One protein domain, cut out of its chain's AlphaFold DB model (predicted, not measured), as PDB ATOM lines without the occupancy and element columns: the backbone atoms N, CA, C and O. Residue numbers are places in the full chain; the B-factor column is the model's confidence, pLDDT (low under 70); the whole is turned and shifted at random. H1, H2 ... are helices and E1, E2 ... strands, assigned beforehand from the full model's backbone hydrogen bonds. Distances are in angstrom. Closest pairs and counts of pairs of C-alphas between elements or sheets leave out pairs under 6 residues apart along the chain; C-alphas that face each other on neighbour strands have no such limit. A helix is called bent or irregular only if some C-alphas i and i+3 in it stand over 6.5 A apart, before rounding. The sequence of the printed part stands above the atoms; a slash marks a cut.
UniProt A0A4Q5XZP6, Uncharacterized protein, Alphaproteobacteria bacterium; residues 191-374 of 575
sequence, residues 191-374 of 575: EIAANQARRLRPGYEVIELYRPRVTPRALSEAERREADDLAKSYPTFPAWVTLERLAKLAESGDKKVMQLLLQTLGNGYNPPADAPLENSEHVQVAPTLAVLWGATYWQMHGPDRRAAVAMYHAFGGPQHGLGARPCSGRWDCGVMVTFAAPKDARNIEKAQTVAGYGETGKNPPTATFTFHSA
ATOM      1  N   GLU A 191      39.575  64.744 -35.079       51.31
ATOM      2  CA  GLU A 191      38.904  63.697 -35.860       51.31
ATOM      3  C   GLU A 191      39.870  62.620 -36.362       51.31
ATOM      4  O   GLU A 191      39.501  61.451 -36.383       51.31
ATOM      5  N   ILE A 192      41.117  62.962 -36.697       51.16
ATOM      6  CA  ILE A 192      42.170  61.991 -37.026       51.16
ATOM      7  C   ILE A 192      42.498  61.150 -35.793       51.16
ATOM      8  O   ILE A 192      42.520  59.926 -35.893       51.16
ATOM      9  N   ALA A 193      42.676  61.777 -34.628       52.62
ATOM     10  CA  ALA A 193      42.875  61.076 -33.366       52.62
ATOM     11  C   ALA A 193      41.648  60.234 -32.996       52.62
ATOM     12  O   ALA A 193      41.804  59.106 -32.547       52.62
ATOM     13  N   ALA A 194      40.428  60.714 -33.249       57.44
ATOM     14  CA  ALA A 194      39.205  59.939 -33.059       57.44
ATOM     15  C   ALA A 194      39.100  58.773 -34.053       57.44
ATOM     16  O   ALA A 194      38.595  57.715 -33.693       57.44
ATOM     17  N   ASN A 195      39.582  58.926 -35.286       56.69
ATOM     18  CA  ASN A 195      39.605  57.874 -36.302       56.69
ATOM     19  C   ASN A 195      40.705  56.840 -36.017       56.69
ATOM     20  O   ASN A 195      40.467  55.649 -36.179       56.69
ATOM     21  N   GLN A 196      41.868  57.259 -35.512       58.56
ATOM     22  CA  GLN A 196      42.910  56.363 -35.003       58.56
ATOM     23  C   GLN A 196      42.472  55.652 -33.720       58.56
ATOM     24  O   GLN A 196      42.625  54.442 -33.611       58.56
ATOM     25  N   ALA A 197      41.853  56.364 -32.778       58.47
ATOM     26  CA  ALA A 197      41.271  55.766 -31.581       58.47
ATOM     27  C   ALA A 197      40.137  54.802 -31.936       58.47
ATOM     28  O   ALA A 197      39.984  53.783 -31.277       58.47
ATOM     29  N   ARG A 198      39.362  55.091 -32.992       62.16
ATOM     30  CA  ARG A 198      38.403  54.149 -33.576       62.16
ATOM     31  C   ARG A 198      39.116  52.916 -34.128       62.16
ATOM     32  O   ARG A 198      38.709  51.836 -33.740       62.16
ATOM     33  N   ARG A 199      40.199  53.070 -34.907       60.66
ATOM     34  CA  ARG A 199      41.033  51.970 -35.449       60.66
ATOM     35  C   ARG A 199      41.610  51.020 -34.408       60.66
ATOM     36  O   ARG A 199      41.810  49.850 -34.707       60.66
ATOM     37  N   LEU A 200      41.874  51.520 -33.206       61.25
ATOM     38  CA  LEU A 200      42.407  50.732 -32.095       61.25
ATOM     39  C   LEU A 200      41.311  50.108 -31.218       61.25
ATOM     40  O   LEU A 200      41.635  49.502 -30.196       61.25
ATOM     41  N   ARG A 201      40.024  50.263 -31.565       68.75
ATOM     42  CA  ARG A 201      38.957  49.650 -30.773       68.75
ATOM     43  C   ARG A 201      38.960  48.142 -30.977       68.75
ATOM     44  O   ARG A 201      38.978  47.687 -32.119       68.75
ATOM     45  N   PRO A 202      38.861  47.362 -29.896       71.38
ATOM     46  CA  PRO A 202      38.643  45.937 -30.024       71.38
ATOM     47  C   PRO A 202      37.254  45.666 -30.622       71.38
ATOM     48  O   PRO A 202      36.286  46.389 -30.364       71.38
ATOM     49  N   GLY A 203      37.136  44.591 -31.400       74.19
ATOM     50  CA  GLY A 203      35.946  44.276 -32.189       74.19
ATOM     51  C   GLY A 203      34.633  44.248 -31.401       74.19
ATOM     52  O   GLY A 203      33.605  44.670 -31.927       74.19
ATOM     53  N   TYR A 204      34.647  43.830 -30.128       74.62
ATOM     54  CA  TYR A 204      33.445  43.834 -29.281       74.62
ATOM     55  C   TYR A 204      32.899  45.248 -29.015       74.62
ATOM     56  O   TYR A 204      31.684  45.427 -28.988       74.62
ATOM     57  N   GLU A 205      33.753  46.267 -28.876       77.56
ATOM     58  CA  GLU A 205      33.295  47.653 -28.693       77.56
ATOM     59  C   GLU A 205      32.657  48.199 -29.962       77.56
ATOM     60  O   GLU A 205      31.688  48.952 -29.898       77.56
ATOM     61  N   VAL A 206      33.181  47.802 -31.124       80.19
ATOM     62  CA  VAL A 206      32.588  48.151 -32.415       80.19
ATOM     63  C   VAL A 206      31.235  47.458 -32.575       80.19
ATOM     64  O   VAL A 206      30.262  48.106 -32.954       80.19
ATOM     65  N   ILE A 207      31.120  46.183 -32.193       83.88
ATOM     66  CA  ILE A 207      29.837  45.467 -32.171       83.88
ATOM     67  C   ILE A 207      28.816  46.182 -31.269       83.88
ATOM     68  O   ILE A 207      27.682  46.388 -31.691       83.88
ATOM     69  N   GLU A 208      29.199  46.609 -30.062       83.31
ATOM     70  CA  GLU A 208      28.308  47.358 -29.158       83.31
ATOM     71  C   GLU A 208      27.935  48.750 -29.682       83.31
ATOM     72  O   GLU A 208      26.802  49.216 -29.504       83.31
ATOM     73  N   LEU A 209      28.879  49.427 -30.337       83.69
ATOM     74  CA  LEU A 209      28.653  50.743 -30.919       83.69
ATOM     75  C   LEU A 209      27.620  50.685 -32.051       83.69
ATOM     76  O   LEU A 209      26.744  51.546 -32.102       83.69
ATOM     77  N   TYR A 210      27.701  49.664 -32.907       86.62
ATOM     78  CA  TYR A 210      26.853  49.494 -34.097       86.62
ATOM     79  C   TYR A 210      25.724  48.468 -33.924       86.62
ATOM     80  O   TYR A 210      25.054  48.091 -34.893       86.62
ATOM     81  N   ARG A 211      25.489  48.020 -32.687       89.25
ATOM     82  CA  ARG A 211      24.344  47.183 -32.329       89.25
ATOM     83  C   ARG A 211      23.035  47.890 -32.713       89.25
ATOM     84  O   ARG A 211      22.921  49.090 -32.460       89.25
ATOM     85  N   PRO A 212      22.025  47.170 -33.239       93.88
ATOM     86  CA  PRO A 212      20.729  47.757 -33.567       93.88
ATOM     87  C   PRO A 212      20.098  48.482 -32.368       93.88
ATOM     88  O   PRO A 212      19.894  47.889 -31.308       93.88
ATOM     89  N   ARG A 213      19.747  49.762 -32.547       93.75
ATOM     90  CA  ARG A 213      18.996  50.588 -31.581       93.75
ATOM     91  C   ARG A 213      17.724  51.108 -32.236       93.75
ATOM     92  O   ARG A 213      17.548  52.306 -32.446       93.75
ATOM     93  N   VAL A 214      16.867  50.177 -32.643       95.12
ATOM     94  CA  VAL A 214      15.723  50.513 -33.490       95.12
ATOM     95  C   VAL A 214      14.677  51.302 -32.707       95.12
ATOM     96  O   VAL A 214      14.159  50.844 -31.692       95.12
ATOM     97  N   THR A 215      14.358  52.489 -33.213       95.62
ATOM     98  CA  THR A 215      13.261  53.342 -32.757       95.62
ATOM     99  C   THR A 215      12.313  53.524 -33.941       95.62
ATOM    100  O   THR A 215      12.582  54.375 -34.795       95.62
ATOM    101  N   PRO A 216      11.241  52.711 -34.042       96.50
ATOM    102  CA  PRO A 216      10.370  52.695 -35.212       96.50
ATOM    103  C   PRO A 216       9.865  54.091 -35.592       96.50
ATOM    104  O   PRO A 216       9.213  54.761 -34.790       96.50
ATOM    105  N   ARG A 217      10.153  54.533 -36.820       97.19
ATOM    106  CA  ARG A 217       9.662  55.800 -37.382       97.19
ATOM    107  C   ARG A 217       9.618  55.760 -38.904       97.19
ATOM    108  O   ARG A 217      10.358  55.019 -39.542       97.19
ATOM    109  N   ALA A 218       8.801  56.627 -39.493       95.56
ATOM    110  CA  ALA A 218       8.840  56.847 -40.932       95.56
ATOM    111  C   ALA A 218      10.137  57.568 -41.341       95.56
ATOM    112  O   ALA A 218      10.609  58.479 -40.651       95.56
ATOM    113  N   LEU A 219      10.691  57.174 -42.486       96.25
ATOM    114  CA  LEU A 219      11.776  57.899 -43.136       96.25
ATOM    115  C   LEU A 219      11.228  59.093 -43.921       96.25
ATOM    116  O   LEU A 219      10.207  58.997 -44.610       96.25
ATOM    117  N   SER A 220      11.951  60.206 -43.865       97.44
ATOM    118  CA  SER A 220      11.736  61.338 -44.762       97.44
ATOM    119  C   SER A 220      12.056  60.963 -46.215       97.44
ATOM    120  O   SER A 220      12.682  59.944 -46.513       97.44
ATOM    121  N   GLU A 221      11.616  61.783 -47.167       95.12
ATOM    122  CA  GLU A 221      11.957  61.565 -48.576       95.12
ATOM    123  C   GLU A 221      13.464  61.690 -48.839       95.12
ATOM    124  O   GLU A 221      14.017  60.888 -49.587       95.12
ATOM    125  N   ALA A 222      14.137  62.625 -48.163       94.69
ATOM    126  CA  ALA A 222      15.587  62.780 -48.242       94.69
ATOM    127  C   ALA A 222      16.326  61.529 -47.739       94.69
ATOM    128  O   ALA A 222      17.214  61.033 -48.424       94.69
ATOM    129  N   GLU A 223      15.913  60.965 -46.600       96.38
ATOM    130  CA  GLU A 223      16.506  59.736 -46.053       96.38
ATOM    131  C   GLU A 223      16.273  58.515 -46.950       96.38
ATOM    132  O   GLU A 223      17.146  57.658 -47.075       96.38
ATOM    133  N   ARG A 224      15.108  58.428 -47.606       96.88
ATOM    134  CA  ARG A 224      14.833  57.360 -48.580       96.88
ATOM    135  C   ARG A 224      15.721  57.475 -49.814       96.88
ATOM    136  O   ARG A 224      16.272  56.468 -50.247       96.88
ATOM    137  N   ARG A 225      15.885  58.690 -50.349       93.75
ATOM    138  CA  ARG A 225      16.808  58.954 -51.465       93.75
ATOM    139  C   ARG A 225      18.244  58.621 -51.073       93.75
ATOM    140  O   ARG A 225      18.920  57.931 -51.820       93.75
ATOM    141  N   GLU A 226      18.659  59.016 -49.873       93.50
ATOM    142  CA  GLU A 226      19.977  58.684 -49.338       93.50
ATOM    143  C   GLU A 226      20.191  57.167 -49.233       93.50
ATOM    144  O   GLU A 226      21.206  56.667 -49.706       93.50
ATOM    145  N   ALA A 227      19.235  56.414 -48.678       93.19
ATOM    146  CA  ALA A 227      19.332  54.955 -48.614       93.19
ATOM    147  C   ALA A 227      19.460  54.319 -50.010       93.19
ATOM    148  O   ALA A 227      20.256  53.396 -50.200       93.19
ATOM    149  N   ASP A 228      18.704  54.823 -50.988       89.94
ATOM    150  CA  ASP A 228      18.755  54.350 -52.371       89.94
ATOM    151  C   ASP A 228      20.080  54.710 -53.060       89.94
ATOM    152  O   ASP A 228      20.611  53.907 -53.826       89.94
ATOM    153  N   ASP A 229      20.644  55.881 -52.783       88.31
ATOM    154  CA  ASP A 229      21.931  56.297 -53.338       88.31
ATOM    155  C   ASP A 229      23.093  55.529 -52.702       88.31
ATOM    156  O   ASP A 229      23.972  55.049 -53.421       88.31
ATOM    157  N   LEU A 230      23.045  55.285 -51.387       86.50
ATOM    158  CA  LEU A 230      23.977  54.391 -50.695       86.50
ATOM    159  C   LEU A 230      23.913  52.978 -51.291       86.50
ATOM    160  O   LEU A 230      24.956  52.378 -51.546       86.50
ATOM    161  N   ALA A 231      22.712  52.478 -51.601       82.94
ATOM    162  CA  ALA A 231      22.513  51.185 -52.252       82.94
ATOM    163  C   ALA A 231      23.069  51.120 -53.685       82.94
ATOM    164  O   ALA A 231      23.548  50.067 -54.099       82.94
ATOM    165  N   LYS A 232      23.017  52.218 -54.451       82.00
ATOM    166  CA  LYS A 232      23.604  52.298 -55.804       82.00
ATOM    167  C   LYS A 232      25.116  52.452 -55.772       82.00
ATOM    168  O   LYS A 232      25.793  51.950 -56.662       82.00
ATOM    169  N   SER A 233      25.644  53.128 -54.752       71.38
ATOM    170  CA  SER A 233      27.078  53.363 -54.559       71.38
ATOM    171  C   SER A 233      27.867  52.105 -54.187       71.38
ATOM    172  O   SER A 233      28.990  52.220 -53.723       71.38
ATOM    173  N   TYR A 234      27.281  50.920 -54.380       62.75
ATOM    174  CA  TYR A 234      27.840  49.609 -54.090       62.75
ATOM    175  C   TYR A 234      28.804  49.128 -55.187       62.75
ATOM    176  O   TYR A 234      28.360  48.503 -56.156       62.75
ATOM    177  N   PRO A 235      30.134  49.296 -55.045       53.00
ATOM    178  CA  PRO A 235      31.048  48.290 -55.548       53.00
ATOM    179  C   PRO A 235      30.889  47.020 -54.698       53.00
ATOM    180  O   PRO A 235      30.254  47.011 -53.643       53.00
ATOM    181  N   THR A 236      31.505  45.932 -55.138       56.03
ATOM    182  CA  THR A 236      31.562  44.637 -54.443       56.03
ATOM    183  C   THR A 236      32.002  44.703 -52.966       56.03
ATOM    184  O   THR A 236      31.797  43.722 -52.258       56.03
ATOM    185  N   PHE A 237      32.533  45.837 -52.477       61.81
ATOM    186  CA  PHE A 237      32.967  46.055 -51.091       61.81
ATOM    187  C   PHE A 237      32.594  47.467 -50.588       61.81
ATOM    188  O   PHE A 237      33.219  48.443 -51.006       61.81
ATOM    189  N   PRO A 238      31.589  47.621 -49.712       66.12
ATOM    190  CA  PRO A 238      31.174  48.931 -49.214       66.12
ATOM    191  C   PRO A 238      32.210  49.533 -48.255       66.12
ATOM    192  O   PRO A 238      32.767  48.837 -47.405       66.12
ATOM    193  N   ALA A 239      32.428  50.846 -48.347       73.44
ATOM    194  CA  ALA A 239      33.199  51.585 -47.349       73.44
ATOM    195  C   ALA A 239      32.518  51.510 -45.968       73.44
ATOM    196  O   ALA A 239      31.287  51.454 -45.883       73.44
ATOM    197  N   TRP A 240      33.291  51.551 -44.874       78.06
ATOM    198  CA  TRP A 240      32.717  51.526 -43.516       78.06
ATOM    199  C   TRP A 240      31.734  52.683 -43.283       78.06
ATOM    200  O   TRP A 240      30.696  52.502 -42.653       78.06
ATOM    201  N   VAL A 241      32.014  53.849 -43.870       78.88
ATOM    202  CA  VAL A 241      31.141  55.033 -43.821       78.88
ATOM    203  C   VAL A 241      29.749  54.741 -44.396       78.88
ATOM    204  O   VAL A 241      28.740  55.148 -43.821       78.88
ATOM    205  N   THR A 242      29.669  53.982 -45.494       83.00
ATOM    206  CA  THR A 242      28.396  53.560 -46.099       83.00
ATOM    207  C   THR A 242      27.608  52.670 -45.141       83.00
ATOM    208  O   THR A 242      26.402  52.852 -44.976       83.00
ATOM    209  N   LEU A 243      28.289  51.730 -44.479       84.94
ATOM    210  CA  LEU A 243      27.683  50.825 -43.502       84.94
ATOM    211  C   LEU A 243      27.178  51.585 -42.272       84.94
ATOM    212  O   LEU A 243      26.046  51.363 -41.857       84.94
ATOM    213  N   GLU A 244      27.969  52.511 -41.727       87.19
ATOM    214  CA  GLU A 244      27.576  53.367 -40.602       87.19
ATOM    215  C   GLU A 244      26.334  54.198 -40.942       87.19
ATOM    216  O   GLU A 244      25.384  54.267 -40.156       87.19
ATOM    217  N   ARG A 245      26.297  54.776 -42.147       91.75
ATOM    218  CA  ARG A 245      25.158  55.580 -42.583       91.75
ATOM    219  C   ARG A 245      23.902  54.738 -42.812       91.75
ATOM    220  O   ARG A 245      22.831  55.114 -42.334       91.75
ATOM    221  N   LEU A 246      24.026  53.577 -43.459       92.69
ATOM    222  CA  LEU A 246      22.918  52.631 -43.627       92.69
ATOM    223  C   LEU A 246      22.414  52.091 -42.286       92.69
ATOM    224  O   LEU A 246      21.204  52.027 -42.090       92.69
ATOM    225  N   ALA A 247      23.308  51.756 -41.351       93.06
ATOM    226  CA  ALA A 247      22.943  51.333 -40.001       93.06
ATOM    227  C   ALA A 247      22.127  52.413 -39.287       93.06
ATOM    228  O   ALA A 247      21.080  52.115 -38.712       93.06
ATOM    229  N   LYS A 248      22.532  53.685 -39.406       94.62
ATOM    230  CA  LYS A 248      21.793  54.796 -38.802       94.62
ATOM    231  C   LYS A 248      20.394  54.977 -39.390       94.62
ATOM    232  O   LYS A 248      19.451  55.248 -38.651       94.62
ATOM    233  N   LEU A 249      20.244  54.813 -40.703       96.38
ATOM    234  CA  LEU A 249      18.935  54.850 -41.357       96.38
ATOM    235  C   LEU A 249      18.090  53.620 -40.985       96.38
ATOM    236  O   LEU A 249      16.882  53.744 -40.781       96.38
ATOM    237  N   ALA A 250      18.710  52.447 -40.838       96.81
ATOM    238  CA  ALA A 250      18.051  51.199 -40.459       96.81
ATOM    239  C   ALA A 250      17.508  51.219 -39.018       96.81
ATOM    240  O   ALA A 250      16.542  50.516 -38.727       96.81
ATOM    241  N   GLU A 251      18.040  52.071 -38.131       97.00
ATOM    242  CA  GLU A 251      17.465  52.317 -36.795       97.00
ATOM    243  C   GLU A 251      16.038  52.888 -36.848       97.00
ATOM    244  O   GLU A 251      15.344  52.872 -35.836       97.00
ATOM    245  N   SER A 252      15.563  53.360 -38.006       97.62
ATOM    246  CA  SER A 252      14.150  53.710 -38.204       97.62
ATOM    247  C   SER A 252      13.211  52.502 -38.183       97.62
ATOM    248  O   SER A 252      12.003  52.675 -38.046       97.62
ATOM    249  N   GLY A 253      13.738  51.284 -38.348       96.81
ATOM    250  CA  GLY A 253      12.928  50.087 -38.552       96.81
ATOM    251  C   GLY A 253      12.256  50.031 -39.925       96.81
ATOM    252  O   GLY A 253      11.297  49.287 -40.101       96.81
ATOM    253  N   ASP A 254      12.700  50.836 -40.897       97.81
ATOM    254  CA  ASP A 254      12.212  50.726 -42.267       97.81
ATOM    255  C   ASP A 254      12.687  49.412 -42.903       97.81
ATOM    256  O   ASP A 254      13.887  49.134 -43.016       97.81
ATOM    257  N   LYS A 255      11.719  48.616 -43.368       96.25
ATOM    258  CA  LYS A 255      11.956  47.279 -43.919       96.25
ATOM    259  C   LYS A 255      12.964  47.285 -45.072       96.25
ATOM    260  O   LYS A 255      13.805  46.386 -45.141       96.25
ATOM    261  N   LYS A 256      12.888  48.267 -45.981       95.38
ATOM    262  CA  LYS A 256      13.752  48.341 -47.170       95.38
ATOM    263  C   LYS A 256      15.180  48.681 -46.759       95.38
ATOM    264  O   LYS A 256      16.117  48.034 -47.218       95.38
ATOM    265  N   VAL A 257      15.348  49.650 -45.859       96.44
ATOM    266  CA  VAL A 257      16.678  50.061 -45.391       96.44
ATOM    267  C   VAL A 257      17.356  48.962 -44.579       96.44
ATOM    268  O   VAL A 257      18.530  48.675 -44.808       96.44
ATOM    269  N   MET A 258      16.626  48.269 -43.701       96.62
ATOM    270  CA  MET A 258      17.195  47.121 -42.993       96.62
ATOM    271  C   MET A 258      17.593  45.993 -43.965       96.62
ATOM    272  O   MET A 258      18.659  45.404 -43.807       96.62
ATOM    273  N   GLN A 259      16.809  45.717 -45.017       93.50
ATOM    274  CA  GLN A 259      17.190  44.741 -46.053       93.50
ATOM    275  C   GLN A 259      18.431  45.160 -46.854       93.50
ATOM    276  O   GLN A 259      19.212  44.289 -47.254       93.50
ATOM    277  N   LEU A 260      18.607  46.460 -47.113       92.25
ATOM    278  CA  LEU A 260      19.806  47.012 -47.749       92.25
ATOM    279  C   LEU A 260      21.032  46.830 -46.850       92.25
ATOM    280  O   LEU A 260      22.072  46.368 -47.319       92.25
ATOM    281  N   LEU A 261      20.899  47.093 -45.551       92.56
ATOM    282  CA  LEU A 261      21.957  46.851 -44.572       92.56
ATOM    283  C   LEU A 261      22.291  45.356 -44.419       92.56
ATOM    284  O   LEU A 261      23.453  44.982 -44.311       92.56
ATOM    285  N   LEU A 262      21.308  44.459 -44.459       91.25
ATOM    286  CA  LEU A 262      21.593  43.019 -44.411       91.25
ATOM    287  C   LEU A 262      22.315  42.533 -45.669       91.25
ATOM    288  O   LEU A 262      23.222  41.712 -45.580       91.25
ATOM    289  N   GLN A 263      21.958  43.071 -46.836       87.62
ATOM    290  CA  GLN A 263      22.674  42.796 -48.083       87.62
ATOM    291  C   GLN A 263      24.111  43.333 -48.042       87.62
ATOM    292  O   GLN A 263      25.033  42.651 -48.480       87.62
ATOM    293  N   THR A 264      24.287  44.524 -47.464       85.38
ATOM    294  CA  THR A 264      25.584  45.158 -47.186       85.38
ATOM    295  C   THR A 264      26.489  44.243 -46.367       85.38
ATOM    296  O   THR A 264      27.635  44.000 -46.732       85.38
ATOM    297  N   LEU A 265      25.954  43.712 -45.266       85.56
ATOM    298  CA  LEU A 265      26.689  42.877 -44.319       85.56
ATOM    299  C   LEU A 265      26.914  41.443 -44.839       85.56
ATOM    300  O   LEU A 265      27.924  40.825 -44.511       85.56
ATOM    301  N   GLY A 266      25.986  40.912 -45.643       77.12
ATOM    302  CA  GLY A 266      25.971  39.514 -46.088       77.12
ATOM    303  C   GLY A 266      26.863  39.174 -47.288       77.12
ATOM    304  O   GLY A 266      27.213  38.011 -47.457       77.12
ATOM    305  N   ASN A 267      27.278  40.147 -48.105       69.38
ATOM    306  CA  ASN A 267      28.041  39.901 -49.342       69.38
ATOM    307  C   ASN A 267      29.527  39.529 -49.138       69.38
ATOM    308  O   ASN A 267      30.321  39.639 -50.068       69.38
ATOM    309  N   GLY A 268      29.916  39.060 -47.948       58.47
ATOM    310  CA  GLY A 268      31.310  38.745 -47.643       58.47
ATOM    311  C   GLY A 268      32.137  40.023 -47.569       58.47
ATOM    312  O   GLY A 268      32.900  40.348 -48.475       58.47
ATOM    313  N   TYR A 269      31.953  40.769 -46.483       53.34
ATOM    314  CA  TYR A 269      32.709  41.985 -46.222       53.34
ATOM    315  C   TYR A 269      34.214  41.678 -46.124       53.34
ATOM    316  O   TYR A 269      34.683  41.177 -45.103       53.34
ATOM    317  N   ASN A 270      34.973  42.000 -47.176       55.53
ATOM    318  CA  ASN A 270      36.386  42.335 -47.028       55.53
ATOM    319  C   ASN A 270      36.439  43.813 -46.625       55.53
ATOM    320  O   ASN A 270      35.977  44.652 -47.404       55.53
ATOM    321  N   PRO A 271      36.956  44.151 -45.433       54.50
ATOM    322  CA  PRO A 271      37.076  45.540 -45.020       54.50
ATOM    323  C   PRO A 271      37.931  46.323 -46.024       54.50
ATOM    324  O   PRO A 271      39.000  45.848 -46.422       54.50
ATOM    325  N   PRO A 272      37.514  47.532 -46.423       54.66
ATOM    326  CA  PRO A 272      38.430  48.472 -47.032       54.66
ATOM    327  C   PRO A 272      39.489  48.894 -45.999       54.66
ATOM    328  O   PRO A 272      39.284  48.803 -44.788       54.66
ATOM    329  N   ALA A 273      40.651  49.347 -46.478       53.00
ATOM    330  CA  ALA A 273      41.800  49.710 -45.636       53.00
ATOM    331  C   ALA A 273      41.530  50.872 -44.652       53.00
ATOM    332  O   ALA A 273      42.389  51.223 -43.842       53.00
ATOM    333  N   ASP A 274      40.365  51.514 -44.747       58.59
ATOM    334  CA  ASP A 274      39.936  52.630 -43.916       58.59
ATOM    335  C   ASP A 274      39.117  52.217 -42.684       58.59
ATOM    336  O   ASP A 274      38.888  53.067 -41.817       58.59
ATOM    337  N   ALA A 275      38.712  50.948 -42.578       60.00
ATOM    338  CA  ALA A 275      37.871  50.470 -41.494       60.00
ATOM    339  C   ALA A 275      38.530  50.650 -40.103       60.00
ATOM    340  O   ALA A 275      39.757  50.606 -39.964       60.00
ATOM    341  N   PRO A 276      37.726  50.908 -39.053       59.88
ATOM    342  CA  PRO A 276      38.214  51.257 -37.727       59.88
ATOM    343  C   PRO A 276      38.628  50.031 -36.899       59.88
ATOM    344  O   PRO A 276      38.358  49.999 -35.707       59.88
ATOM    345  N   LEU A 277      39.283  49.025 -37.469       60.44
ATOM    346  CA  LEU A 277      39.820  47.906 -36.688       60.44
ATOM    347  C   LEU A 277      41.252  47.590 -37.140       60.44
ATOM    348  O   LEU A 277      41.713  48.058 -38.182       60.44
ATOM    349  N   GLU A 278      41.973  46.759 -36.390       54.97
ATOM    350  CA  GLU A 278      43.161  46.094 -36.927       54.97
ATOM    351  C   GLU A 278      42.748  44.980 -37.898       54.97
ATOM    352  O   GLU A 278      41.763  44.267 -37.679       54.97
ATOM    353  N   ASN A 279      43.512  44.811 -38.981       53.78
ATOM    354  CA  ASN A 279      43.188  43.985 -40.155       53.78
ATOM    355  C   ASN A 279      42.583  42.598 -39.837       53.78
ATOM    356  O   ASN A 279      41.704  42.150 -40.568       53.78
ATOM    357  N   SER A 280      42.962  41.942 -38.732       53.91
ATOM    358  CA  SER A 280      42.434  40.620 -38.358       53.91
ATOM    359  C   SER A 280      41.057  40.602 -37.676       53.91
ATOM    360  O   SER A 280      40.392  39.569 -37.713       53.91
ATOM    361  N   GLU A 281      40.609  41.687 -37.035       62.47
ATOM    362  CA  GLU A 281      39.341  41.675 -36.277       62.47
ATOM    363  C   GLU A 281      38.111  41.935 -37.157       62.47
ATOM    364  O   GLU A 281      37.010  41.462 -36.867       62.47
ATOM    365  N   HIS A 282      38.310  42.607 -38.290       63.06
ATOM    366  CA  HIS A 282      37.262  42.941 -39.254       63.06
ATOM    367  C   HIS A 282      36.498  41.738 -39.801       63.06
ATOM    368  O   HIS A 282      35.287  41.820 -40.002       63.06
ATOM    369  N   VAL A 283      37.204  40.622 -40.018       62.59
ATOM    370  CA  VAL A 283      36.623  39.392 -40.576       62.59
ATOM    371  C   VAL A 283      35.503  38.859 -39.676       62.59
ATOM    372  O   VAL A 283      34.642  38.123 -40.146       62.59
ATOM    373  N   GLN A 284      35.470  39.249 -38.394       72.56
ATOM    374  CA  GLN A 284      34.456  38.786 -37.444       72.56
ATOM    375  C   GLN A 284      33.384  39.832 -37.124       72.56
ATOM    376  O   GLN A 284      32.235  39.455 -36.909       72.56
ATOM    377  N   VAL A 285      33.711  41.128 -37.139       78.94
ATOM    378  CA  VAL A 285      32.752  42.184 -36.760       78.94
ATOM    379  C   VAL A 285      31.571  42.268 -37.727       78.94
ATOM    380  O   VAL A 285      30.426  42.307 -37.278       78.94
ATOM    381  N   ALA A 286      31.813  42.259 -39.041       81.38
ATOM    382  CA  ALA A 286      30.730  42.374 -40.020       81.38
ATOM    383  C   ALA A 286      29.745  41.185 -39.967       81.38
ATOM    384  O   ALA A 286      28.543  41.440 -39.870       81.38
ATOM    385  N   PRO A 287      30.190  39.909 -39.924       81.06
ATOM    386  CA  PRO A 287      29.286  38.783 -39.692       81.06
ATOM    387  C   PRO A 287      28.499  38.891 -38.382       81.06
ATOM    388  O   PRO A 287      27.297  38.642 -38.378       81.06
ATOM    389  N   THR A 288      29.129  39.311 -37.277       83.31
ATOM    390  CA  THR A 288      28.423  39.487 -35.999       83.31
ATOM    391  C   THR A 288      27.351  40.578 -36.079       83.31
ATOM    392  O   THR A 288      26.228  40.375 -35.619       83.31
ATOM    393  N   LEU A 289      27.650  41.713 -36.716       87.44
ATOM    394  CA  LEU A 289      26.652  42.753 -36.973       87.44
ATOM    395  C   LEU A 289      25.528  42.244 -37.886       87.44
ATOM    396  O   LEU A 289      24.368  42.573 -37.644       87.44
ATOM    397  N   ALA A 290      25.837  41.403 -38.878       88.50
ATOM    398  CA  ALA A 290      24.841  40.773 -39.747       88.50
ATOM    399  C   ALA A 290      23.830  39.945 -38.941       88.50
ATOM    400  O   ALA A 290      22.629  40.037 -39.188       88.50
ATOM    401  N   VAL A 291      24.293  39.188 -37.941       86.50
ATOM    402  CA  VAL A 291      23.419  38.423 -37.035       86.50
ATOM    403  C   VAL A 291      22.534  39.337 -36.220       86.50
ATOM    404  O   VAL A 291      21.330  39.110 -36.163       86.50
ATOM    405  N   LEU A 292      23.123  40.351 -35.581       90.25
ATOM    406  CA  LEU A 292      22.394  41.271 -34.715       90.25
ATOM    407  C   LEU A 292      21.278  41.963 -35.499       90.25
ATOM    408  O   LEU A 292      20.113  41.891 -35.113       90.25
ATOM    409  N   TRP A 293      21.618  42.553 -36.646       93.50
ATOM    410  CA  TRP A 293      20.646  43.189 -37.530       93.50
ATOM    411  C   TRP A 293      19.655  42.187 -38.130       93.50
ATOM    412  O   TRP A 293      18.482  42.522 -38.282       93.50
ATOM    413  N   GLY A 294      20.083  40.959 -38.441       91.44
ATOM    414  CA  GLY A 294      19.225  39.905 -38.986       91.44
ATOM    415  C   GLY A 294      18.178  39.440 -37.976       91.44
ATOM    416  O   GLY A 294      17.000  39.342 -38.311       91.44
ATOM    417  N   ALA A 295      18.587  39.243 -36.724       89.00
ATOM    418  CA  ALA A 295      17.710  38.927 -35.604       89.00
ATOM    419  C   ALA A 295      16.709  40.060 -35.335       89.00
ATOM    420  O   ALA A 295      15.509  39.809 -35.233       89.00
ATOM    421  N   THR A 296      17.174  41.316 -35.281       92.56
ATOM    422  CA  THR A 296      16.293  42.478 -35.088       92.56
ATOM    423  C   THR A 296      15.300  42.633 -36.237       92.56
ATOM    424  O   THR A 296      14.109  42.823 -35.993       92.56
ATOM    425  N   TYR A 297      15.752  42.483 -37.488       93.88
ATOM    426  CA  TYR A 297      14.870  42.473 -38.655       93.88
ATOM    427  C   TYR A 297      13.784  41.411 -38.505       93.88
ATOM    428  O   TYR A 297      12.602  41.697 -38.688       93.88
ATOM    429  N   TRP A 298      14.184  40.191 -38.147       89.62
ATOM    430  CA  TRP A 298      13.274  39.062 -38.023       89.62
ATOM    431  C   TRP A 298      12.206  39.294 -36.958       89.62
ATOM    432  O   TRP A 298      11.043  38.960 -37.163       89.62
ATOM    433  N   GLN A 299      12.576  39.891 -35.823       87.81
ATOM    434  CA  GLN A 299      11.622  40.232 -34.766       87.81
ATOM    435  C   GLN A 299      10.605  41.286 -35.209       87.81
ATOM    436  O   GLN A 299       9.445  41.211 -34.813       87.81
ATOM    437  N   MET A 300      11.025  42.258 -36.020       90.56
ATOM    438  CA  MET A 300      10.176  43.382 -36.422       90.56
ATOM    439  C   MET A 300       9.308  43.097 -37.642       90.56
ATOM    440  O   MET A 300       8.140  43.477 -37.685       90.56
ATOM    441  N   HIS A 301       9.888  42.470 -38.660       92.25
ATOM    442  CA  HIS A 301       9.261  42.282 -39.968       92.25
ATOM    443  C   HIS A 301       8.923  40.826 -40.260       92.25
ATOM    444  O   HIS A 301       8.344  40.527 -41.306       92.25
ATOM    445  N   GLY A 302       9.260  39.937 -39.328       87.00
ATOM    446  CA  GLY A 302       9.093  38.513 -39.481       87.00
ATOM    447  C   GLY A 302      10.170  37.875 -40.363       87.00
ATOM    448  O   GLY A 302      11.192  38.481 -40.695       87.00
ATOM    449  N   PRO A 303       9.925  36.621 -40.746       82.88
ATOM    450  CA  PRO A 303      10.744  35.853 -41.671       82.88
ATOM    451  C   PRO A 303      11.233  36.569 -42.939       82.88
ATOM    452  O   PRO A 303      10.424  37.060 -43.725       82.88
ATOM    453  N   ASP A 304      12.538  36.516 -43.219       85.75
ATOM    454  CA  ASP A 304      13.109  36.995 -44.488       85.75
ATOM    455  C   ASP A 304      14.386  36.238 -44.863       85.75
ATOM    456  O   ASP A 304      15.196  35.888 -44.002       85.75
ATOM    457  N   ARG A 305      14.573  35.990 -46.168       82.31
ATOM    458  CA  ARG A 305      15.715  35.229 -46.700       82.31
ATOM    459  C   ARG A 305      17.057  35.888 -46.374       82.31
ATOM    460  O   ARG A 305      18.004  35.182 -46.051       82.31
ATOM    461  N   ARG A 306      17.164  37.215 -46.458       85.44
ATOM    462  CA  ARG A 306      18.410  37.947 -46.176       85.44
ATOM    463  C   ARG A 306      18.728  37.918 -44.692       85.44
ATOM    464  O   ARG A 306      19.876  37.681 -44.342       85.44
ATOM    465  N   ALA A 307      17.720  38.089 -43.836       87.00
ATOM    466  CA  ALA A 307      17.889  37.933 -42.393       87.00
ATOM    467  C   ALA A 307      18.335  36.503 -42.036       87.00
ATOM    468  O   ALA A 307      19.280  36.321 -41.273       87.00
ATOM    469  N   ALA A 308      17.724  35.494 -42.664       81.69
ATOM    470  CA  ALA A 308      18.122  34.089 -42.565       81.69
ATOM    471  C   ALA A 308      19.592  33.859 -42.958       81.69
ATOM    472  O   ALA A 308      20.343  33.246 -42.200       81.69
ATOM    473  N   VAL A 309      20.013  34.357 -44.124       79.56
ATOM    474  CA  VAL A 309      21.393  34.217 -44.622       79.56
ATOM    475  C   VAL A 309      22.389  34.960 -43.728       79.56
ATOM    476  O   VAL A 309      23.433  34.407 -43.389       79.56
ATOM    477  N   ALA A 310      22.054  36.174 -43.288       82.38
ATOM    478  CA  ALA A 310      22.885  36.955 -42.375       82.38
ATOM    479  C   ALA A 310      23.129  36.212 -41.052       82.38
ATOM    480  O   ALA A 310      24.249  36.184 -40.548       82.38
ATOM    481  N   MET A 311      22.100  35.539 -40.533       81.56
ATOM    482  CA  MET A 311      22.211  34.697 -39.343       81.56
ATOM    483  C   MET A 311      22.984  33.391 -39.603       81.56
ATOM    484  O   MET A 311      23.773  32.976 -38.757       81.56
ATOM    485  N   TYR A 312      22.813  32.759 -40.771       75.44
ATOM    486  CA  TYR A 312      23.487  31.503 -41.136       75.44
ATOM    487  C   TYR A 312      25.014  31.595 -41.030       75.44
ATOM    488  O   TYR A 312      25.651  30.683 -40.501       75.44
ATOM    489  N   HIS A 313      25.604  32.704 -41.484       65.56
ATOM    490  CA  HIS A 313      27.058  32.874 -41.475       65.56
ATOM    491  C   HIS A 313      27.682  32.832 -40.074       65.56
ATOM    492  O   HIS A 313      28.847  32.456 -39.953       65.56
ATOM    493  N   ALA A 314      26.929  33.143 -39.017       60.91
ATOM    494  CA  ALA A 314      27.443  33.054 -37.654       60.91
ATOM    495  C   ALA A 314      27.233  31.704 -36.982       60.91
ATOM    496  O   ALA A 314      28.009  31.351 -36.100       60.91
ATOM    497  N   PHE A 315      26.242  30.921 -37.415       60.34
ATOM    498  CA  PHE A 315      26.016  29.590 -36.847       60.34
ATOM    499  C   PHE A 315      27.020  28.541 -37.332       60.34
ATOM    500  O   PHE A 315      27.046  27.439 -36.790       60.34
ATOM    501  N   GLY A 316      27.887  28.900 -38.285       54.84
ATOM    502  CA  GLY A 316      28.881  28.004 -38.857       54.84
ATOM    503  C   GLY A 316      28.217  27.015 -39.807       54.84
ATOM    504  O   GLY A 316      27.321  26.260 -39.440       54.84
ATOM    505  N   GLY A 317      28.656  27.005 -41.064       50.62
ATOM    506  CA  GLY A 317      28.240  25.958 -41.990       50.62
ATOM    507  C   GLY A 317      28.587  24.556 -41.450       50.62
ATOM    508  O   GLY A 317      29.436  24.420 -40.565       50.62
ATOM    509  N   PRO A 318      28.002  23.489 -42.021       44.94
ATOM    510  CA  PRO A 318      28.098  22.107 -41.523       44.94
ATOM    511  C   PRO A 318      29.519  21.510 -41.444       44.94
ATOM    512  O   PRO A 318      29.684  20.383 -40.990       44.94
ATOM    513  N   GLN A 319      30.556  22.239 -41.868       45.38
ATOM    514  CA  GLN A 319      31.956  21.809 -41.796       45.38
ATOM    515  C   GLN A 319      32.578  21.963 -40.394       45.38
ATOM    516  O   GLN A 319      33.703  21.519 -40.167       45.38
ATOM    517  N   HIS A 320      31.859  22.547 -39.430       43.06
ATOM    518  CA  HIS A 320      32.307  22.678 -38.044       43.06
ATOM    519  C   HIS A 320      31.232  22.096 -37.113       43.06
ATOM    520  O   HIS A 320      30.129  22.618 -37.044       43.06
ATOM    521  N   GLY A 321      31.534  20.967 -36.462       40.28
ATOM    522  CA  GLY A 321      30.562  20.104 -35.779       40.28
ATOM    523  C   GLY A 321      29.622  20.767 -34.755       40.28
ATOM    524  O   GLY A 321      29.909  21.818 -34.188       40.28
ATOM    525  N   LEU A 322      28.505  20.066 -34.533       36.88
ATOM    526  CA  LEU A 322      27.241  20.424 -33.865       36.88
ATOM    527  C   LEU A 322      27.341  20.784 -32.367       36.88
ATOM    528  O   LEU A 322      26.752  20.138 -31.503       36.88
ATOM    529  N   GLY A 323      28.064  21.847 -32.048       42.12
ATOM    530  CA  GLY A 323      27.946  22.544 -30.773       42.12
ATOM    531  C   GLY A 323      27.994  24.031 -31.061       42.12
ATOM    532  O   GLY A 323      29.018  24.499 -31.549       42.12
ATOM    533  N   ALA A 324      26.892  24.746 -30.814       42.69
ATOM    534  CA  ALA A 324      26.745  26.183 -31.032       42.69
ATOM    535  C   ALA A 324      28.045  26.947 -30.711       42.69
ATOM    536  O   ALA A 324      28.371  27.176 -29.547       42.69
ATOM    537  N   ARG A 325      28.819  27.314 -31.740       50.06
ATOM    538  CA  ARG A 325      29.942  28.246 -31.605       50.06
ATOM    539  C   ARG A 325      29.392  29.607 -32.013       50.06
ATOM    540  O   ARG A 325      29.253  29.821 -33.211       50.06
ATOM    541  N   PRO A 326      29.034  30.495 -31.067       48.50
ATOM    542  CA  PRO A 326      28.181  31.642 -31.374       48.50
ATOM    543  C   PRO A 326      28.817  32.639 -32.346       48.50
ATOM    544  O   PRO A 326      28.088  33.346 -33.022       48.50
ATOM    545  N   CYS A 327      30.147  32.669 -32.462       54.41
ATOM    546  CA  CYS A 327      30.874  33.314 -33.552       54.41
ATOM    547  C   CYS A 327      32.234  32.626 -33.686       54.41
ATOM    548  O   CYS A 327      32.899  32.329 -32.689       54.41
ATOM    549  N   SER A 328      32.682  32.358 -34.903       45.97
ATOM    550  CA  SER A 328      33.876  31.563 -35.184       45.97
ATOM    551  C   SER A 328      35.199  32.298 -34.908       45.97
ATOM    552  O   SER A 328      36.004  32.471 -35.812       45.97
ATOM    553  N   GLY A 329      35.519  32.656 -33.658       49.59
ATOM    554  CA  GLY A 329      36.935  32.705 -33.262       49.59
ATOM    555  C   GLY A 329      37.374  33.642 -32.142       49.59
ATOM    556  O   GLY A 329      38.365  33.310 -31.493       49.59
ATOM    557  N   ARG A 330      36.703  34.762 -31.849       50.22
ATOM    558  CA  ARG A 330      37.178  35.669 -30.772       50.22
ATOM    559  C   ARG A 330      36.116  36.376 -29.937       50.22
ATOM    560  O   ARG A 330      36.495  37.008 -28.953       50.22
ATOM    561  N   TRP A 331      34.826  36.233 -30.236       51.62
ATOM    562  CA  TRP A 331      33.782  37.009 -29.558       51.62
ATOM    563  C   TRP A 331      32.520  36.189 -29.319       51.62
ATOM    564  O   TRP A 331      32.249  35.230 -30.040       51.62
ATOM    565  N   ASP A 332      31.764  36.588 -28.305       64.12
ATOM    566  CA  ASP A 332      30.359  36.231 -28.163       64.12
ATOM    567  C   ASP A 332      29.514  37.260 -28.934       64.12
ATOM    568  O   ASP A 332      29.706  38.466 -28.762       64.12
ATOM    569  N   CYS A 333      28.606  36.804 -29.801       64.81
ATOM    570  CA  CYS A 333      27.890  37.658 -30.759       64.81
ATOM    571  C   CYS A 333      26.826  38.523 -30.079       64.81
ATOM    572  O   CYS A 333      26.183  39.334 -30.741       64.81
ATOM    573  N   GLY A 334      26.618  38.351 -28.770       65.94
ATOM    574  CA  GLY A 334      25.648  39.142 -28.030       65.94
ATOM    575  C   GLY A 334      24.205  38.715 -28.287       65.94
ATOM    576  O   GLY A 334      23.303  39.484 -27.963       65.94
ATOM    577  N   VAL A 335      23.971  37.548 -28.902       68.44
ATOM    578  CA  VAL A 335      22.639  37.046 -29.270       68.44
ATOM    579  C   VAL A 335      22.497  35.583 -28.877       68.44
ATOM    580  O   VAL A 335      23.213  34.721 -29.381       68.44
ATOM    581  N   MET A 336      21.492  35.296 -28.056       69.44
ATOM    582  CA  MET A 336      20.964  33.949 -27.865       69.44
ATOM    583  C   MET A 336      19.658  33.791 -28.634       69.44
ATOM    584  O   MET A 336      18.801  34.676 -28.605       69.44
ATOM    585  N   VAL A 337      19.483  32.646 -29.293       68.38
ATOM    586  CA  VAL A 337      18.262  32.329 -30.042       68.38
ATOM    587  C   VAL A 337      17.527  31.187 -29.358       68.38
ATOM    588  O   VAL A 337      18.073  30.099 -29.191       68.38
ATOM    589  N   THR A 338      16.275  31.434 -28.986       69.12
ATOM    590  CA  THR A 338      15.367  30.431 -28.425       69.12
ATOM    591  C   THR A 338      14.232  30.182 -29.410       69.12
ATOM    592  O   THR A 338      13.571  31.119 -29.846       69.12
ATOM    593  N   PHE A 339      13.977  28.924 -29.762       67.12
ATOM    594  CA  PHE A 339      12.876  28.552 -30.656       67.12
ATOM    595  C   PHE A 339      11.681  28.037 -29.862       67.12
ATOM    596  O   PHE A 339      11.851  27.364 -28.846       67.12
ATOM    597  N   ALA A 340      10.469  28.307 -30.354       68.31
ATOM    598  CA  ALA A 340       9.238  27.900 -29.679       68.31
ATOM    599  C   ALA A 340       9.067  26.369 -29.576       68.31
ATOM    600  O   ALA A 340       8.429  25.892 -28.639       68.31
ATOM    601  N   ALA A 341       9.639  25.585 -30.503       70.25
ATOM    602  CA  ALA A 341       9.575  24.125 -30.459       70.25
ATOM    603  C   ALA A 341      10.960  23.453 -30.620       70.25
ATOM    604  O   ALA A 341      11.710  23.787 -31.539       70.25
ATOM    605  N   PRO A 342      11.282  22.404 -29.830       60.94
ATOM    606  CA  PRO A 342      12.549  21.660 -29.937       60.94
ATOM    607  C   PRO A 342      12.804  20.989 -31.298       60.94
ATOM    608  O   PRO A 342      13.936  20.638 -31.631       60.94
ATOM    609  N   LYS A 343      11.750  20.747 -32.087       63.59
ATOM    610  CA  LYS A 343      11.865  20.225 -33.459       63.59
ATOM    611  C   LYS A 343      12.399  21.278 -34.438       63.59
ATOM    612  O   LYS A 343      13.084  20.917 -35.387       63.59
ATOM    613  N   ASP A 344      12.151  22.557 -34.169       60.06
ATOM    614  CA  ASP A 344      12.559  23.662 -35.037       60.06
ATOM    615  C   ASP A 344      14.044  23.994 -34.847       60.06
ATOM    616  O   ASP A 344      14.749  24.224 -35.826       60.06
ATOM    617  N   ALA A 345      14.555  23.876 -33.615       56.09
ATOM    618  CA  ALA A 345      15.988  23.974 -33.326       56.09
ATOM    619  C   ALA A 345      16.809  22.904 -34.083       56.09
ATOM    620  O   ALA A 345      17.813  23.220 -34.718       56.09
ATOM    621  N   ARG A 346      16.327  21.652 -34.111       57.78
ATOM    622  CA  ARG A 346      16.937  20.548 -34.885       57.78
ATOM    623  C   ARG A 346      16.846  20.738 -36.403       57.78
ATOM    624  O   ARG A 346      17.699  20.252 -37.142       57.78
ATOM    625  N   ASN A 347      15.829  21.449 -36.887       53.53
ATOM    626  CA  ASN A 347      15.721  21.806 -38.303       53.53
ATOM    627  C   ASN A 347      16.705  22.917 -38.695       53.53
ATOM    628  O   ASN A 347      17.052  23.020 -39.866       53.53
ATOM    629  N   ILE A 348      17.190  23.716 -37.746       51.75
ATOM    630  CA  ILE A 348      18.228  24.727 -37.989       51.75
ATOM    631  C   ILE A 348      19.635  24.125 -37.903       51.75
ATOM    632  O   ILE A 348      20.494  24.539 -38.673       51.75
ATOM    633  N   GLU A 349      19.860  23.083 -37.088       50.12
ATOM    634  CA  GLU A 349      21.099  22.272 -37.131       50.12
ATOM    635  C   GLU A 349      21.384  21.710 -38.531       50.12
ATOM    636  O   GLU A 349      22.535  21.592 -38.947       50.12
ATOM    637  N   LYS A 350      20.338  21.428 -39.314       54.06
ATOM    638  CA  LYS A 350      20.452  21.110 -40.742       54.06
ATOM    639  C   LYS A 350      20.647  22.377 -41.577       54.06
ATOM    640  O   LYS A 350      19.956  22.535 -42.568       54.06
ATOM    641  N   ALA A 351      21.554  23.271 -41.184       47.50
ATOM    642  CA  ALA A 351      21.737  24.677 -41.583       47.50
ATOM    643  C   ALA A 351      21.443  25.073 -43.057       47.50
ATOM    644  O   ALA A 351      21.101  26.222 -43.332       47.50
ATOM    645  N   GLN A 352      21.455  24.132 -44.000       50.62
ATOM    646  CA  GLN A 352      20.806  24.250 -45.312       50.62
ATOM    647  C   GLN A 352      19.319  24.671 -45.252       50.62
ATOM    648  O   GLN A 352      18.843  25.327 -46.174       50.62
ATOM    649  N   THR A 353      18.568  24.365 -44.187       50.25
ATOM    650  CA  THR A 353      17.128  24.657 -44.110       50.25
ATOM    651  C   THR A 353      16.803  26.118 -43.839       50.25
ATOM    652  O   THR A 353      15.733  26.530 -44.245       50.25
ATOM    653  N   VAL A 354      17.670  26.938 -43.233       50.03
ATOM    654  CA  VAL A 354      17.379  28.380 -43.042       50.03
ATOM    655  C   VAL A 354      17.426  29.136 -44.379       50.03
ATOM    656  O   VAL A 354      16.523  29.921 -44.671       50.03
ATOM    657  N   ALA A 355      18.390  28.809 -45.246       49.41
ATOM    658  CA  ALA A 355      18.355  29.200 -46.659       49.41
ATOM    659  C   ALA A 355      17.183  28.521 -47.398       49.41
ATOM    660  O   ALA A 355      16.451  29.178 -48.137       49.41
ATOM    661  N   GLY A 356      16.938  27.239 -47.105       54.66
ATOM    662  CA  GLY A 356      15.818  26.460 -47.632       54.66
ATOM    663  C   GLY A 356      14.432  27.008 -47.272       54.66
ATOM    664  O   GLY A 356      13.509  26.862 -48.061       54.66
ATOM    665  N   TYR A 357      14.241  27.692 -46.143       57.78
ATOM    666  CA  TYR A 357      12.980  28.360 -45.803       57.78
ATOM    667  C   TYR A 357      12.751  29.569 -46.714       57.78
ATOM    668  O   TYR A 357      11.641  29.764 -47.206       57.78
ATOM    669  N   GLY A 358      13.816  30.317 -47.019       51.00
ATOM    670  CA  GLY A 358      13.782  31.391 -48.011       51.00
ATOM    671  C   GLY A 358      13.551  30.904 -49.448       51.00
ATOM    672  O   GLY A 358      13.029  31.663 -50.257       51.00
ATOM    673  N   GLU A 359      13.915  29.658 -49.767       48.19
ATOM    674  CA  GLU A 359      13.761  29.064 -51.108       48.19
ATOM    675  C   GLU A 359      12.462  28.266 -51.286       48.19
ATOM    676  O   GLU A 359      11.900  28.239 -52.376       48.19
ATOM    677  N   THR A 360      11.948  27.642 -50.224       56.97
ATOM    678  CA  THR A 360      10.735  26.802 -50.275       56.97
ATOM    679  C   THR A 360       9.438  27.580 -50.050       56.97
ATOM    680  O   THR A 360       8.363  26.992 -50.144       56.97
ATOM    681  N   GLY A 361       9.515  28.873 -49.706       52.81
ATOM    682  CA  GLY A 361       8.347  29.705 -49.385       52.81
ATOM    683  C   GLY A 361       7.616  29.286 -48.104       52.81
ATOM    684  O   GLY A 361       6.510  29.753 -47.839       52.81
ATOM    685  N   LYS A 362       8.205  28.392 -47.301       59.72
ATOM    686  CA  LYS A 362       7.650  27.990 -46.007       59.72
ATOM    687  C   LYS A 362       7.936  29.075 -44.978       59.72
ATOM    688  O   LYS A 362       9.059  29.560 -44.900       59.72
ATOM    689  N   ASN A 363       6.946  29.387 -44.144       58.66
ATOM    690  CA  ASN A 363       7.141  30.268 -42.995       58.66
ATOM    691  C   ASN A 363       8.205  29.647 -42.073       58.66
ATOM    692  O   ASN A 363       7.991  28.537 -41.572       58.66
ATOM    693  N   PRO A 364       9.357  30.297 -41.866       62.75
ATOM    694  CA  PRO A 364      10.338  29.814 -40.921       62.75
ATOM    695  C   PRO A 364       9.809  29.955 -39.488       62.75
ATOM    696  O   PRO A 364       8.874  30.720 -39.230       62.75
ATOM    697  N   PRO A 365      10.368  29.166 -38.559       66.50
ATOM    698  CA  PRO A 365       9.837  29.041 -37.212       66.50
ATOM    699  C   PRO A 365       9.902  30.357 -36.436       66.50
ATOM    700  O   PRO A 365      10.804  31.179 -36.629       66.50
ATOM    701  N   THR A 366       8.963  30.530 -35.508       67.94
ATOM    702  CA  THR A 366       9.002  31.629 -34.542       67.94
ATOM    703  C   THR A 366      10.214  31.454 -33.631       67.94
ATOM    704  O   THR A 366      10.362  30.431 -32.954       67.94
ATOM    705  N   ALA A 367      11.071  32.469 -33.613       69.50
ATOM    706  CA  ALA A 367      12.270  32.529 -32.795       69.50
ATOM    707  C   ALA A 367      12.226  33.771 -31.903       69.50
ATOM    708  O   ALA A 367      11.831  34.854 -32.338       69.50
ATOM    709  N   THR A 368      12.640  33.611 -30.653       72.12
ATOM    710  CA  THR A 368      12.859  34.698 -29.705       72.12
ATOM    711  C   THR A 368      14.357  34.915 -29.569       72.12
ATOM    712  O   THR A 368      15.098  33.992 -29.235       72.12
ATOM    713  N   PHE A 369      14.798  36.141 -29.823       76.75
ATOM    714  CA  PHE A 369      16.195  36.534 -29.710       76.75
ATOM    715  C   PHE A 369      16.384  37.319 -28.415       76.75
ATOM    716  O   PHE A 369      15.649  38.273 -28.146       76.75
ATOM    717  N   THR A 370      17.359  36.910 -27.610       75.44
ATOM    718  CA  THR A 370      17.777  37.619 -26.403       75.44
ATOM    719  C   THR A 370      19.138  38.238 -26.661       75.44
ATOM    720  O   THR A 370      20.099  37.525 -26.944       75.44
ATOM    721  N   PHE A 371      19.216  39.562 -26.552       77.25
ATOM    722  CA  PHE A 371      20.458  40.298 -26.737       77.25
ATOM    723  C   PHE A 371      21.157  40.500 -25.388       77.25
ATOM    724  O   PHE A 371      20.524  40.894 -24.411       77.25
ATOM    725  N   HIS A 372      22.464  40.280 -25.328       74.06
ATOM    726  CA  HIS A 372      23.327  40.601 -24.183       74.06
ATOM    727  C   HIS A 372      24.587  41.292 -24.695       74.06
ATOM    728  O   HIS A 372      24.833  41.258 -25.894       74.06
ATOM    729  N   SER A 373      25.363  41.969 -23.852       71.75
ATOM    730  CA  SER A 373      26.589  42.629 -24.319       71.75
ATOM    731  C   SER A 373      27.561  41.617 -24.937       71.75
ATOM    732  O   SER A 373      27.706  40.491 -24.446       71.75
ATOM    733  N   ALA A 374      28.204  42.012 -26.033       63.25
ATOM    734  CA  ALA A 374      29.329  41.300 -26.606       63.25
ATOM    735  C   ALA A 374      30.478  41.359 -25.596       63.25
ATOM    736  O   ALA A 374      30.875  42.435 -25.140       63.25
TER     737      ALA A 374
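This is residues 191 to 374 of the 575 residues of an uncharacterized protein of Alphaproteobacteria bacterium (UniProt A0A4Q5XZP6). The long helix H6 runs through the middle of the domain, with H5 and H7 packed on it and on each other. On H5 the chain adds H4 and H3 to make a small up-and-down bundle, while farther along the domain H9 packs on H7 and a short ribbon of two antiparallel strands, E1 and E2, packs on residues 288 to 299 of H6. H2 packs on residues 282 to 289 of H6, and H1 and H8, which touch no helix, lie farthest from the middle, near the two ends of the longest axis. The printed part has 184 residues with nine named helices and two named strands, in the order H1 H2 H3 H4 H5 H6 H7 E1 H8 H9 E2, and its class is mostly helix. It is compact, with a radius of gyration of the C-alphas of 16.3 A and spans of 51 by 38 by 29 A.

H1, residues 191 to 199, and H2, residues 203 to 209, are only just apart, with their closest C-alphas at 8.4 A. H3, residues 221 to 232, H4, residues 240 to 250, and H5, residues 255 to 266, form an up and down bundle, each running against the one before. H3 and H4 are a helical hairpin at a steep tilt of 40 degrees; their closest C-alphas, of Leu 230 and Thr 242, are 6.4 A apart. H4 and H5, also a hairpin, touch closest at the C-alphas of Ala 250 and Met 258, 4.9 A apart. H5 forms a third hairpin with H6, residues 282 to 301, at a shallow tilt of 25 degrees; the closest C-alphas, of Leu 265 and Ala 290, are 5.4 A apart. H2 touches H6 closest at the C-alphas of Gly 203 and Val 285, 6.0 A apart, and H6 touches H2 with residues 282 to 289 alone. H7, residues 305 to 315, touches H6 at a steep tilt of 45 degrees, opposite ways, and the C-alphas of Gly 294 and Ala 307, their closest, are 4.2 A apart. H7 also touches H5, closest at the C-alphas of Gly 266 and Ala 310, 5.5 A apart. E1, residues 335 to 339, and E2, residues 367 to 371, are antiparallel neighbours, with N 336 and O 370 at 2.9 A and N 368 and O 338 at 2.8 A, within hydrogen-bond range. The closest C-alphas of H6 and E2, of Ala 295 and Phe 369, are 6.5 A apart. H8, residues 342 to 349, is close to but not clearly touching H9, residues 352 to 360, and about perpendicular to it at 81 degrees. H9 touches H7 at a shallow tilt of 3 degrees, opposite ways, closest at the C-alphas of Arg 305 and Gly 358, 4.5 A apart. Every O i to N i+4 pair is within hydrogen-bond range in H1, H2, H3, H4 and H5; the counts are 14 of 16 in H6, 6 of 7 in H7, 3 of 4 in H8 and 4 of 5 in H9.

H1 begins at C-alpha 191, (38.904, 63.697, -35.860). H3 is 16.5 A long, H4 15.0 A and H5 16.2 A. H6 runs 28.0 A from C-alpha 282 at (37.262, 42.941, -39.254) to C-alpha 301 at (9.261, 42.282, -39.968); it is irregular, but only just, with C-alphas 283 and 286 6.6 A apart. H7 is 15.3 A long, E1 13.0 A and E2 12.8 A, and E2 ends at C-alpha 371, (20.458, 40.298, -26.737). H1, H2, H8 and H9 are shorter, at 11.9 A, 9.8 A, 11.2 A and 11.5 A.

The two C-alphas farthest apart, of Ile 192 and Lys 343, are 51.7 A apart. The printed part has no cut. The links H2 to H3, H5 to H6 and H7 to E1 are long. The mean pLDDT of the printed part is 72.6, and 88 residues are under 70, among them residues 267 to 283, 313 to 340 and 342 to 367.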